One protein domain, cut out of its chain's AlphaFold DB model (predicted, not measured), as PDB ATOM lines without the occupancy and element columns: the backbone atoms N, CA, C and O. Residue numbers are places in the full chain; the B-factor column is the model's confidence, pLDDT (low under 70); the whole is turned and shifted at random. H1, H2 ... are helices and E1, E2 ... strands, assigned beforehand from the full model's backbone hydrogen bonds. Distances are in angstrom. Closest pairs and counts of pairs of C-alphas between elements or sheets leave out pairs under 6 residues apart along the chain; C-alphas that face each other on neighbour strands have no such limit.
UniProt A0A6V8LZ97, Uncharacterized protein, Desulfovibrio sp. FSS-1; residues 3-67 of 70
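What this domain is: This is residues 3 to 67 of the 70 residues of an uncharacterized protein of Desulfovibrio sp. FSS-1 (UniProt A0A6V8LZ97). Look first at a long, narrow two-stranded hairpin, E1 and E2, which makes one end of an extended model without a packed core. From its open end a winding stretch without a named element, residues 31 to 42, leads to a loose string of small helices, H3 and H2, with H1 hooked back beyond them; residues 3 to 33, which hold these three helices, stand free and do not fold onto the hairpin. The printed part has 65 residues with three named helices and then two named strands, in the order H1, H2, H3, E1, E2; the sheet has the order E1, E2 and is antiparallel, and the class is mixed, helices and strands. The whole is extended, with a radius of gyration of the C-alphas of 21.2 A, and its outline is flat, with spans of 64 by 34 by 15 A.

Where its parts are: Find C-alpha 43 at (169.329, 241.829, 189.082); there E1 begins, and it runs through residues 43 to 53, 29.9 A from first to last C-alpha. Pass the three residues after it and you reach E2, residues 57 to 66, which is 29.6 A long and ends at C-alpha 66 at (173.572, 242.703, 190.452). Now go back to the first printed residue, C-alpha 3 at (157.868, 236.077, 223.710), where H1 begins; it holds residues 3 to 7 and measures 6.3 A from first to last C-alpha. H2, residues 16 to 25, is the longest helix by residues and spans 14.9 A. One residue further on, H3 takes residues 27 to 30 and spans 5.0 A.

How they stand to each other: Start with E1 and E2, which are antiparallel neighbours and form a hairpin, with 159 degrees between their N-to-C directions. Compare the C-alphas that face each other: those of Val 43 and Asp 66 are 4.5 A apart, those of Thr 47 and Gln 62 4.4 A, and those of Leu 53 and Gly 57 5.5 A. On the backbone, look at N 44 and O 65, which are within hydrogen-bond range at 2.8 A, and at N 59 and O 51, also at 2.8 A. Walk outward to the helices: H2 and H3 are close but not clearly touching, with 2 pairs of C-alphas within 8 A, and their closest C-alphas are those of Lys 23 and Phe 29, 6.0 A apart. H1 touches no helix; it is apart from H2 and from H3. H1 and H2 are both apart from E1 and from E2, and H3 is apart from E2. In H1 and H2 each O i to N i+4 pair is within hydrogen-bond range; H3, with four residues, is too short for such a pair, but its one O i to N i+3 pair is within range.

The domain as a whole: The two C-alphas farthest apart are those of Lys 13 and Ser 55, at 64.8 A, while those of Leu 3 and Cys 67, the first and last printed residues, are 34.2 A apart. Without the residues that stand free, the remaining 34 residues span 45 by 13 by 7 A, with a radius of gyration of 14.4 A. The printed part has no cut. The link from H3 to E1, with 12 residues, is long; that from H1 to H2, with 8 residues, is short, and those from H2 to H3 and from E1 to E2 are tight. Read the B-factor column last: the mean pLDDT of the printed part is 78.1, E1 and E2 have means of 96, and 28 residues are under 70, namely 3 to 14, 16, 18, 20 and 22 to 34.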
ATOM      1  N   LEU A   3     157.489 237.486 223.601       55.91
ATOM      2  CA  LEU A   3     157.868 236.077 223.710       55.91
ATOM      3  C   LEU A   3     159.344 235.844 223.352       55.91
ATOM      4  O   LEU A   3     160.022 235.073 224.022       55.91
ATOM      5  N   GLU A   4     159.865 236.536 222.335       58.91
ATOM      6  CA  GLU A   4     161.252 236.345 221.886       58.91
ATOM      7  C   GLU A   4     162.273 236.838 222.912       58.91
ATOM      8  O   GLU A   4     163.280 236.174 223.153       58.91
ATOM      9  N   GLU A   5     161.979 237.950 223.589       64.50
ATOM     10  CA  GLU A   5     162.807 238.471 224.682       64.50
ATOM     11  C   GLU A   5     162.843 237.513 225.880       64.50
ATOM     12  O   GLU A   5     163.907 237.287 226.456       64.50
ATOM     13  N   SER A   6     161.705 236.896 226.215       65.12
ATOM     14  CA  SER A   6     161.582 235.940 227.323       65.12
ATOM     15  C   SER A   6     162.323 234.623 227.059       65.12
ATOM     16  O   SER A   6     162.910 234.038 227.971       65.12
ATOM     17  N   VAL A   7     162.353 234.167 225.804       64.81
ATOM     18  CA  VAL A   7     162.964 232.884 225.416       64.81
ATOM     19  C   VAL A   7     164.470 233.010 225.141       64.81
ATOM     20  O   VAL A   7     165.193 232.017 225.242       64.81
ATOM     21  N   ARG A   8     164.990 234.221 224.879       62.72
ATOM     22  CA  ARG A   8     166.413 234.481 224.574       62.72
ATOM     23  C   ARG A   8     167.385 234.030 225.675       62.72
ATOM     24  O   ARG A   8     168.535 233.718 225.378       62.72
ATOM     25  N   GLY A   9     166.933 233.983 226.931       60.66
ATOM     26  CA  GLY A   9     167.734 233.542 228.082       60.66
ATOM     27  C   GLY A   9     167.766 232.026 228.311       60.66
ATOM     28  O   GLY A   9     168.599 231.545 229.078       60.66
ATOM     29  N   GLN A  10     166.894 231.251 227.660       63.75
ATOM     30  CA  GLN A  10     166.836 229.801 227.846       63.75
ATOM     31  C   GLN A  10     167.708 229.098 226.801       63.75
ATOM     32  O   GLN A  10     167.380 229.061 225.613       63.75
ATOM     33  N   LYS A  11     168.820 228.488 227.237       52.94
ATOM     34  CA  LYS A  11     169.622 227.571 226.408       52.94
ATOM     35  C   LYS A  11     168.854 226.263 226.188       52.94
ATOM     36  O   LYS A  11     169.157 225.230 226.778       52.94
ATOM     37  N   LEU A  12     167.853 226.304 225.315       62.66
ATOM     38  CA  LEU A  12     167.236 225.108 224.759       62.66
ATOM     39  C   LEU A  12     168.300 224.363 223.948       62.66
ATOM     40  O   LEU A  12     168.813 224.880 222.954       62.66
ATOM     41  N   LYS A  13     168.647 223.148 224.376       56.66
ATOM     42  CA  LYS A  13     169.530 222.252 223.626       56.66
ATOM     43  C   LYS A  13     168.760 221.791 222.386       56.66
ATOM     44  O   LYS A  13     167.980 220.848 222.446       56.66
ATOM     45  N   ARG A  14     168.892 222.533 221.285       57.34
ATOM     46  CA  ARG A  14     168.150 222.248 220.055       57.34
ATOM     47  C   ARG A  14     168.777 221.052 219.352       57.34
ATOM     48  O   ARG A  14     169.949 221.097 218.989       57.34
ATOM     49  N   SER A  15     167.986 220.005 219.135       70.19
ATOM     50  CA  SER A  15     168.343 218.969 218.166       70.19
ATOM     51  C   SER A  15     168.431 219.600 216.771       70.19
ATOM     52  O   SER A  15     167.677 220.528 216.455       70.19
ATOM     53  N   ASN A  16     169.322 219.093 215.916       69.56
ATOM     54  CA  ASN A  16     169.467 219.548 214.528       69.56
ATOM     55  C   ASN A  16     168.128 219.544 213.768       69.56
ATOM     56  O   ASN A  16     167.876 220.407 212.926       69.56
ATOM     57  N   GLU A  17     167.236 218.618 214.117       71.69
ATOM     58  CA  GLU A  17     165.892 218.510 213.554       71.69
ATOM     59  C   GLU A  17     165.001 219.714 213.906       71.69
ATOM     60  O   GLU A  17     164.340 220.288 213.038       71.69
ATOM     61  N   GLN A  18     165.058 220.186 215.153       69.25
ATOM     62  CA  GLN A  18     164.301 221.354 215.616       69.25
ATOM     63  C   GLN A  18     164.812 222.649 214.971       69.25
ATOM     64  O   GLN A  18     164.024 223.536 214.643       69.25
ATOM     65  N   ILE A  19     166.125 222.748 214.733       70.06
ATOM     66  CA  ILE A  19     166.724 223.870 213.994       70.06
ATOM     67  C   ILE A  19     166.224 223.876 212.547       70.06
ATOM     68  O   ILE A  19     165.869 224.930 212.021       70.06
ATOM     69  N   ARG A  20     166.163 222.705 211.902       69.31
ATOM     70  CA  ARG A  20     165.684 222.568 210.520       69.31
ATOM     71  C   ARG A  20     164.215 222.971 210.381       69.31
ATOM     72  O   ARG A  20     163.870 223.679 209.437       69.31
ATOM     73  N   LEU A  21     163.373 222.580 211.337       72.06
ATOM     74  CA  LEU A  21     161.961 222.969 211.376       72.06
ATOM     75  C   LEU A  21     161.786 224.479 211.579       72.06
ATOM     76  O   LEU A  21     161.015 225.092 210.844       72.06
ATOM     77  N   LEU A  22     162.547 225.095 212.493       68.06
ATOM     78  CA  LEU A  22     162.517 226.551 212.687       68.06
ATOM     79  C   LEU A  22     162.935 227.313 211.420       68.06
ATOM     80  O   LEU A  22     162.300 228.298 211.049       68.06
ATOM     81  N   LYS A  23     163.978 226.840 210.729       60.84
ATOM     82  CA  LYS A  23     164.447 227.444 209.472       60.84
ATOM     83  C   LYS A  23     163.402 227.356 208.360       60.84
ATOM     84  O   LYS A  23     163.267 228.296 207.591       60.84
ATOM     85  N   ARG A  24     162.629 226.267 208.287       65.44
ATOM     86  CA  ARG A  24     161.576 226.090 207.270       65.44
ATOM     87  C   ARG A  24     160.461 227.137 207.377       65.44
ATOM     88  O   ARG A  24     159.856 227.489 206.368       65.44
ATOM     89  N   VAL A  25     160.172 227.612 208.589       62.28
ATOM     90  CA  VAL A  25     159.069 228.550 208.840       62.28
ATOM     91  C   VAL A  25     159.519 230.005 208.961       62.28
ATOM     92  O   VAL A  25     158.691 230.884 208.719       62.28
ATOM     93  N   SER A  26     160.802 230.264 209.261       61.56
ATOM     94  CA  SER A  26     161.352 231.624 209.361       61.56
ATOM     95  C   SER A  26     161.148 232.402 208.044       61.56
ATOM     96  O   SER A  26     161.552 231.930 206.973       61.56
ATOM     97  N   PRO A  27     160.532 233.599 208.100       55.56
ATOM     98  CA  PRO A  27     160.427 234.503 206.955       55.56
ATOM     99  C   PRO A  27     161.799 234.886 206.389       55.56
ATOM    100  O   PRO A  27     161.955 234.985 205.176       55.56
ATOM    101  N   GLU A  28     162.811 235.020 207.253       54.03
ATOM    102  CA  GLU A  28     164.179 235.389 206.866       54.03
ATOM    103  C   GLU A  28     164.868 234.275 206.068       54.03
ATOM    104  O   GLU A  28     165.713 234.555 205.225       54.03
ATOM    105  N   PHE A  29     164.501 233.008 206.301       54.03
ATOM    106  CA  PHE A  29     164.982 231.871 205.511       54.03
ATOM    107  C   PHE A  29     164.202 231.679 204.209       54.03
ATOM    108  O   PHE A  29     164.801 231.311 203.204       54.03
ATOM    109  N   ARG A  30     162.893 231.965 204.186       54.69
ATOM    110  CA  ARG A  30     162.104 231.975 202.938       54.69
ATOM    111  C   ARG A  30     162.545 233.079 201.976       54.69
ATOM    112  O   ARG A  30     162.508 232.872 200.770       54.69
ATOM    113  N   ALA A  31     163.022 234.206 202.501       53.50
ATOM    114  CA  ALA A  31     163.599 235.288 201.708       53.50
ATOM    115  C   ALA A  31     164.967 234.943 201.078       53.50
ATOM    116  O   ALA A  31     165.395 235.637 200.162       53.50
ATOM    117  N   ARG A  32     165.641 233.861 201.509       54.66
ATOM    118  CA  ARG A  32     166.907 233.383 200.908       54.66
ATOM    119  C   ARG A  32     166.728 232.643 199.581       54.66
ATOM    120  O   ARG A  32     167.702 232.143 199.047       54.66
ATOM    121  N   HIS A  33     165.513 232.563 199.039       57.31
ATOM    122  CA  HIS A  33     165.233 231.870 197.774       57.31
ATOM    123  C   HIS A  33     165.707 232.637 196.522       57.31
ATOM    124  O   HIS A  33     165.317 232.318 195.400       57.31
ATOM    125  N   ILE A  34     166.501 233.684 196.721       63.28
ATOM    126  CA  ILE A  34     167.066 234.509 195.668       63.28
ATOM    127  C   ILE A  34     168.555 234.169 195.607       63.28
ATOM    128  O   ILE A  34     169.379 234.825 196.239       63.28
ATOM    129  N   GLU A  35     168.875 233.077 194.917       72.75
ATOM    130  CA  GLU A  35     170.251 232.686 194.609       72.75
ATOM    131  C   GLU A  35     170.618 233.253 193.229       72.75
ATOM    132  O   GLU A  35     169.823 233.161 192.295       72.75
ATOM    133  N   ALA A  36     171.795 233.872 193.116       86.00
ATOM    134  CA  ALA A  36     172.355 234.365 191.858       86.00
ATOM    135  C   ALA A  36     173.679 233.635 191.608       86.00
ATOM    136  O   ALA A  36     174.663 233.843 192.322       86.00
ATOM    137  N   SER A  37     173.686 232.736 190.630       87.88
ATOM    138  CA  SER A  37     174.742 231.740 190.411       87.88
ATOM    139  C   SER A  37     176.014 232.344 189.815       87.88
ATOM    140  O   SER A  37     177.115 231.868 190.082       87.88
ATOM    141  N   HIS A  38     175.865 233.397 189.013       89.06
ATOM    142  CA  HIS A  38     176.951 234.172 188.421       89.06
ATOM    143  C   HIS A  38     176.513 235.629 188.220       89.06
ATOM    144  O   HIS A  38     175.323 235.943 188.258       89.06
ATOM    145  N   THR A  39     177.463 236.533 187.970       91.19
ATOM    146  CA  THR A  39     177.159 237.931 187.624       91.19
ATOM    147  C   THR A  39     176.172 237.998 186.459       91.19
ATOM    148  O   THR A  39     176.333 237.297 185.458       91.19
ATOM    149  N   GLY A  40     175.143 238.832 186.594       89.38
ATOM    150  CA  GLY A  40     174.089 239.012 185.599       89.38
ATOM    151  C   GLY A  40     173.002 237.932 185.582       89.38
ATOM    152  O   GLY A  40     172.053 238.084 184.820       89.38
ATOM    153  N   ASP A  41     173.096 236.880 186.407       91.81
ATOM    154  CA  ASP A  41     172.051 235.844 186.537       91.81
ATOM    155  C   ASP A  41     170.747 236.432 187.094       91.81
ATOM    156  O   ASP A  41     169.639 236.127 186.653       91.81
ATOM    157  N   LEU A  42     170.882 237.368 188.034       88.81
ATOM    158  CA  LEU A  42     169.755 238.071 188.612       88.81
ATOM    159  C   LEU A  42     170.131 239.502 188.974       88.81
ATOM    160  O   LEU A  42     171.175 239.757 189.575       88.81
ATOM    161  N   VAL A  43     169.221 240.428 188.678       91.31
ATOM    162  CA  VAL A  43     169.329 241.829 189.082       91.31
ATOM    163  C   VAL A  43     168.104 242.259 189.880       91.31
ATOM    164  O   VAL A  43     166.972 241.894 189.561       91.31
ATOM    165  N   SER A  44     168.331 243.059 190.916       90.69
ATOM    166  CA  SER A  44     167.279 243.771 191.636       90.69
ATOM    167  C   SER A  44     167.112 245.148 191.017       90.69
ATOM    168  O   SER A  44     168.098 245.865 190.818       90.69
ATOM    169  N   VAL A  45     165.871 245.522 190.718       95.56
ATOM    170  CA  VAL A  45     165.541 246.801 190.090       95.56
ATOM    171  C   VAL A  45     164.576 247.555 190.982       95.56
ATOM    172  O   VAL A  45     163.487 247.063 191.260       95.56
ATOM    173  N   ASP A  46     164.958 248.771 191.357       96.69
ATOM    174  CA  ASP A  46     164.140 249.653 192.182       96.69
ATOM    175  C   ASP A  46     163.958 251.006 191.500       96.69
ATOM    176  O   ASP A  46     164.856 251.523 190.834       96.69
ATOM    177  N   THR A  47     162.767 251.583 191.663       97.31
ATOM    178  CA  THR A  47     162.438 252.922 191.165       97.31
ATOM    179  C   THR A  47     162.121 253.838 192.336       97.31
ATOM    180  O   THR A  47     161.153 253.625 193.064       97.31
ATOM    181  N   PHE A  48     162.911 254.895 192.488       97.25
ATOM    182  CA  PHE A  48     162.780 255.885 193.548       97.25
ATOM    183  C   PHE A  48     162.300 257.209 192.969       97.25
ATOM    184  O   PHE A  48     162.889 257.730 192.029       97.25
ATOM    185  N   MET A  49     161.258 257.804 193.546       97.31
ATOM    186  CA  MET A  49     160.924 259.201 193.269       97.31
ATOM    187  C   MET A  49     161.882 260.081 194.077       97.31
ATOM    188  O   MET A  49     161.820 260.096 195.304       97.31
ATOM    189  N   VAL A  50     162.805 260.755 193.391       97.88
ATOM    190  CA  VAL A  50     163.928 261.477 194.021       97.88
ATOM    191  C   VAL A  50     163.692 262.981 194.135       97.88
ATOM    192  O   VAL A  50     164.455 263.679 194.795       97.88
ATOM    193  N   GLY A  51     162.627 263.495 193.522       98.25
ATOM    194  CA  GLY A  51     162.243 264.890 193.676       98.25
ATOM    195  C   GLY A  51     161.274 265.373 192.610       98.25
ATOM    196  O   GLY A  51     160.725 264.603 191.822       98.25
ATOM    197  N   SER A  52     161.073 266.687 192.576       97.94
ATOM    198  CA  SER A  52     160.320 267.353 191.517       97.94
ATOM    199  C   SER A  52     160.856 268.757 191.279       97.94
ATOM    200  O   SER A  52     161.342 269.402 192.206       97.94
ATOM    201  N   LEU A  53     160.753 269.228 190.039       97.75
ATOM    202  CA  LEU A  53     161.068 270.599 189.657       97.75
ATOM    203  C   LEU A  53     159.800 271.237 189.117       97.75
ATOM    204  O   LEU A  53     159.083 270.656 188.294       97.75
ATOM    205  N   LYS A  54     159.534 272.457 189.586       96.88
ATOM    206  CA  LYS A  54     158.400 273.250 189.120       96.88
ATOM    207  C   LYS A  54     158.492 273.399 187.596       96.88
ATOM    208  O   LYS A  54     159.561 273.694 187.072       96.88
ATOM    209  N   SER A  55     157.374 273.154 186.912       96.50
ATOM    210  CA  SER A  55     157.231 273.180 185.444       96.50
ATOM    211  C   SER A  55     157.893 272.040 184.653       96.50
ATOM    212  O   SER A  55     157.619 271.929 183.464       96.50
ATOM    213  N   VAL A  56     158.700 271.176 185.275       96.75
ATOM    214  CA  VAL A  56     159.289 269.991 184.612       96.75
ATOM    215  C   VAL A  56     158.553 268.717 185.018       96.75
ATOM    216  O   VAL A  56     158.211 267.898 184.173       96.75
ATOM    217  N   GLY A  57     158.263 268.563 186.311       97.38
ATOM    218  CA  GLY A  57     157.573 267.393 186.848       97.38
ATOM    219  C   GLY A  57     158.415 266.619 187.857       97.38
ATOM    220  O   GLY A  57     159.300 267.175 188.511       97.38
ATOM    221  N   ARG A  58     158.079 265.340 188.039       98.25
ATOM    222  CA  ARG A  58     158.716 264.441 189.012       98.25
ATOM    223  C   ARG A  58     159.932 263.759 188.394       98.25
ATOM    224  O   ARG A  58     159.877 263.331 187.246       98.25
ATOM    225  N   PHE A  59     160.982 263.600 189.187       98.00
ATOM    226  CA  PHE A  59     162.169 262.834 188.828       98.00
ATOM    227  C   PHE A  59     162.113 261.469 189.484       98.00
ATOM    228  O   PHE A  59     161.869 261.351 190.688       98.00
ATOM    229  N   TYR A  60     162.383 260.453 188.679       97.94
ATOM    230  CA  TYR A  60     162.473 259.075 189.118       97.94
ATOM    231  C   TYR A  60     163.875 258.559 188.806       97.94
ATOM    232  O   TYR A  60     164.364 258.717 187.690       97.94
ATOM    233  N   LEU A  61     164.524 257.971 189.803       98.00
ATOM    234  CA  LEU A  61     165.777 257.249 189.670       98.00
ATOM    235  C   LEU A  61     165.458 255.764 189.596       98.00
ATOM    236  O   LEU A  61     164.875 255.216 190.530       98.00
ATOM    237  N   GLN A  62     165.874 255.118 188.515       97.94
ATOM    238  CA  GLN A  62     165.854 253.669 188.419       97.94
ATOM    239  C   GLN A  62     167.262 253.145 188.683       97.94
ATOM    240  O   GLN A  62     168.202 253.495 187.971       97.94
ATOM    241  N   SER A  63     167.411 252.327 189.719       96.06
ATOM    242  CA  SER A  63     168.674 251.673 190.051       96.06
ATOM    243  C   SER A  63     168.589 250.184 189.767       96.06
ATOM    244  O   SER A  63     167.566 249.555 190.043       96.06
ATOM    245  N   VAL A  64     169.688 249.625 189.267       94.56
ATOM    246  CA  VAL A  64     169.846 248.197 188.997       94.56
ATOM    247  C   VAL A  64     171.060 247.705 189.775       94.56
ATOM    248  O   VAL A  64     172.132 248.299 189.674       94.56
ATOM    249  N   ILE A  65     170.886 246.646 190.563       91.81
ATOM    250  CA  ILE A  65     171.950 246.034 191.363       91.81
ATOM    251  C   ILE A  65     172.054 244.561 190.985       91.81
ATOM    252  O   ILE A  65     171.057 243.843 191.015       91.81
ATOM    253  N   ASP A  66     173.264 244.117 190.658       92.38
ATOM    254  CA  ASP A  66     173.572 242.703 190.452       92.38
ATOM    255  C   ASP A  66     173.471 241.932 191.775       92.38
ATOM    256  O   ASP A  66     174.114 242.281 192.767       92.38
ATOM    257  N   CYS A  67     172.645 240.885 191.795       88.69
ATOM    258  CA  CYS A  67     172.377 240.104 193.000       88.69
ATOM    259  C   CYS A  67     173.488 239.094 193.326       88.69
ATOM    260  O   CYS A  67     173.476 238.547 194.425       88.69
TER     261      CYS A  67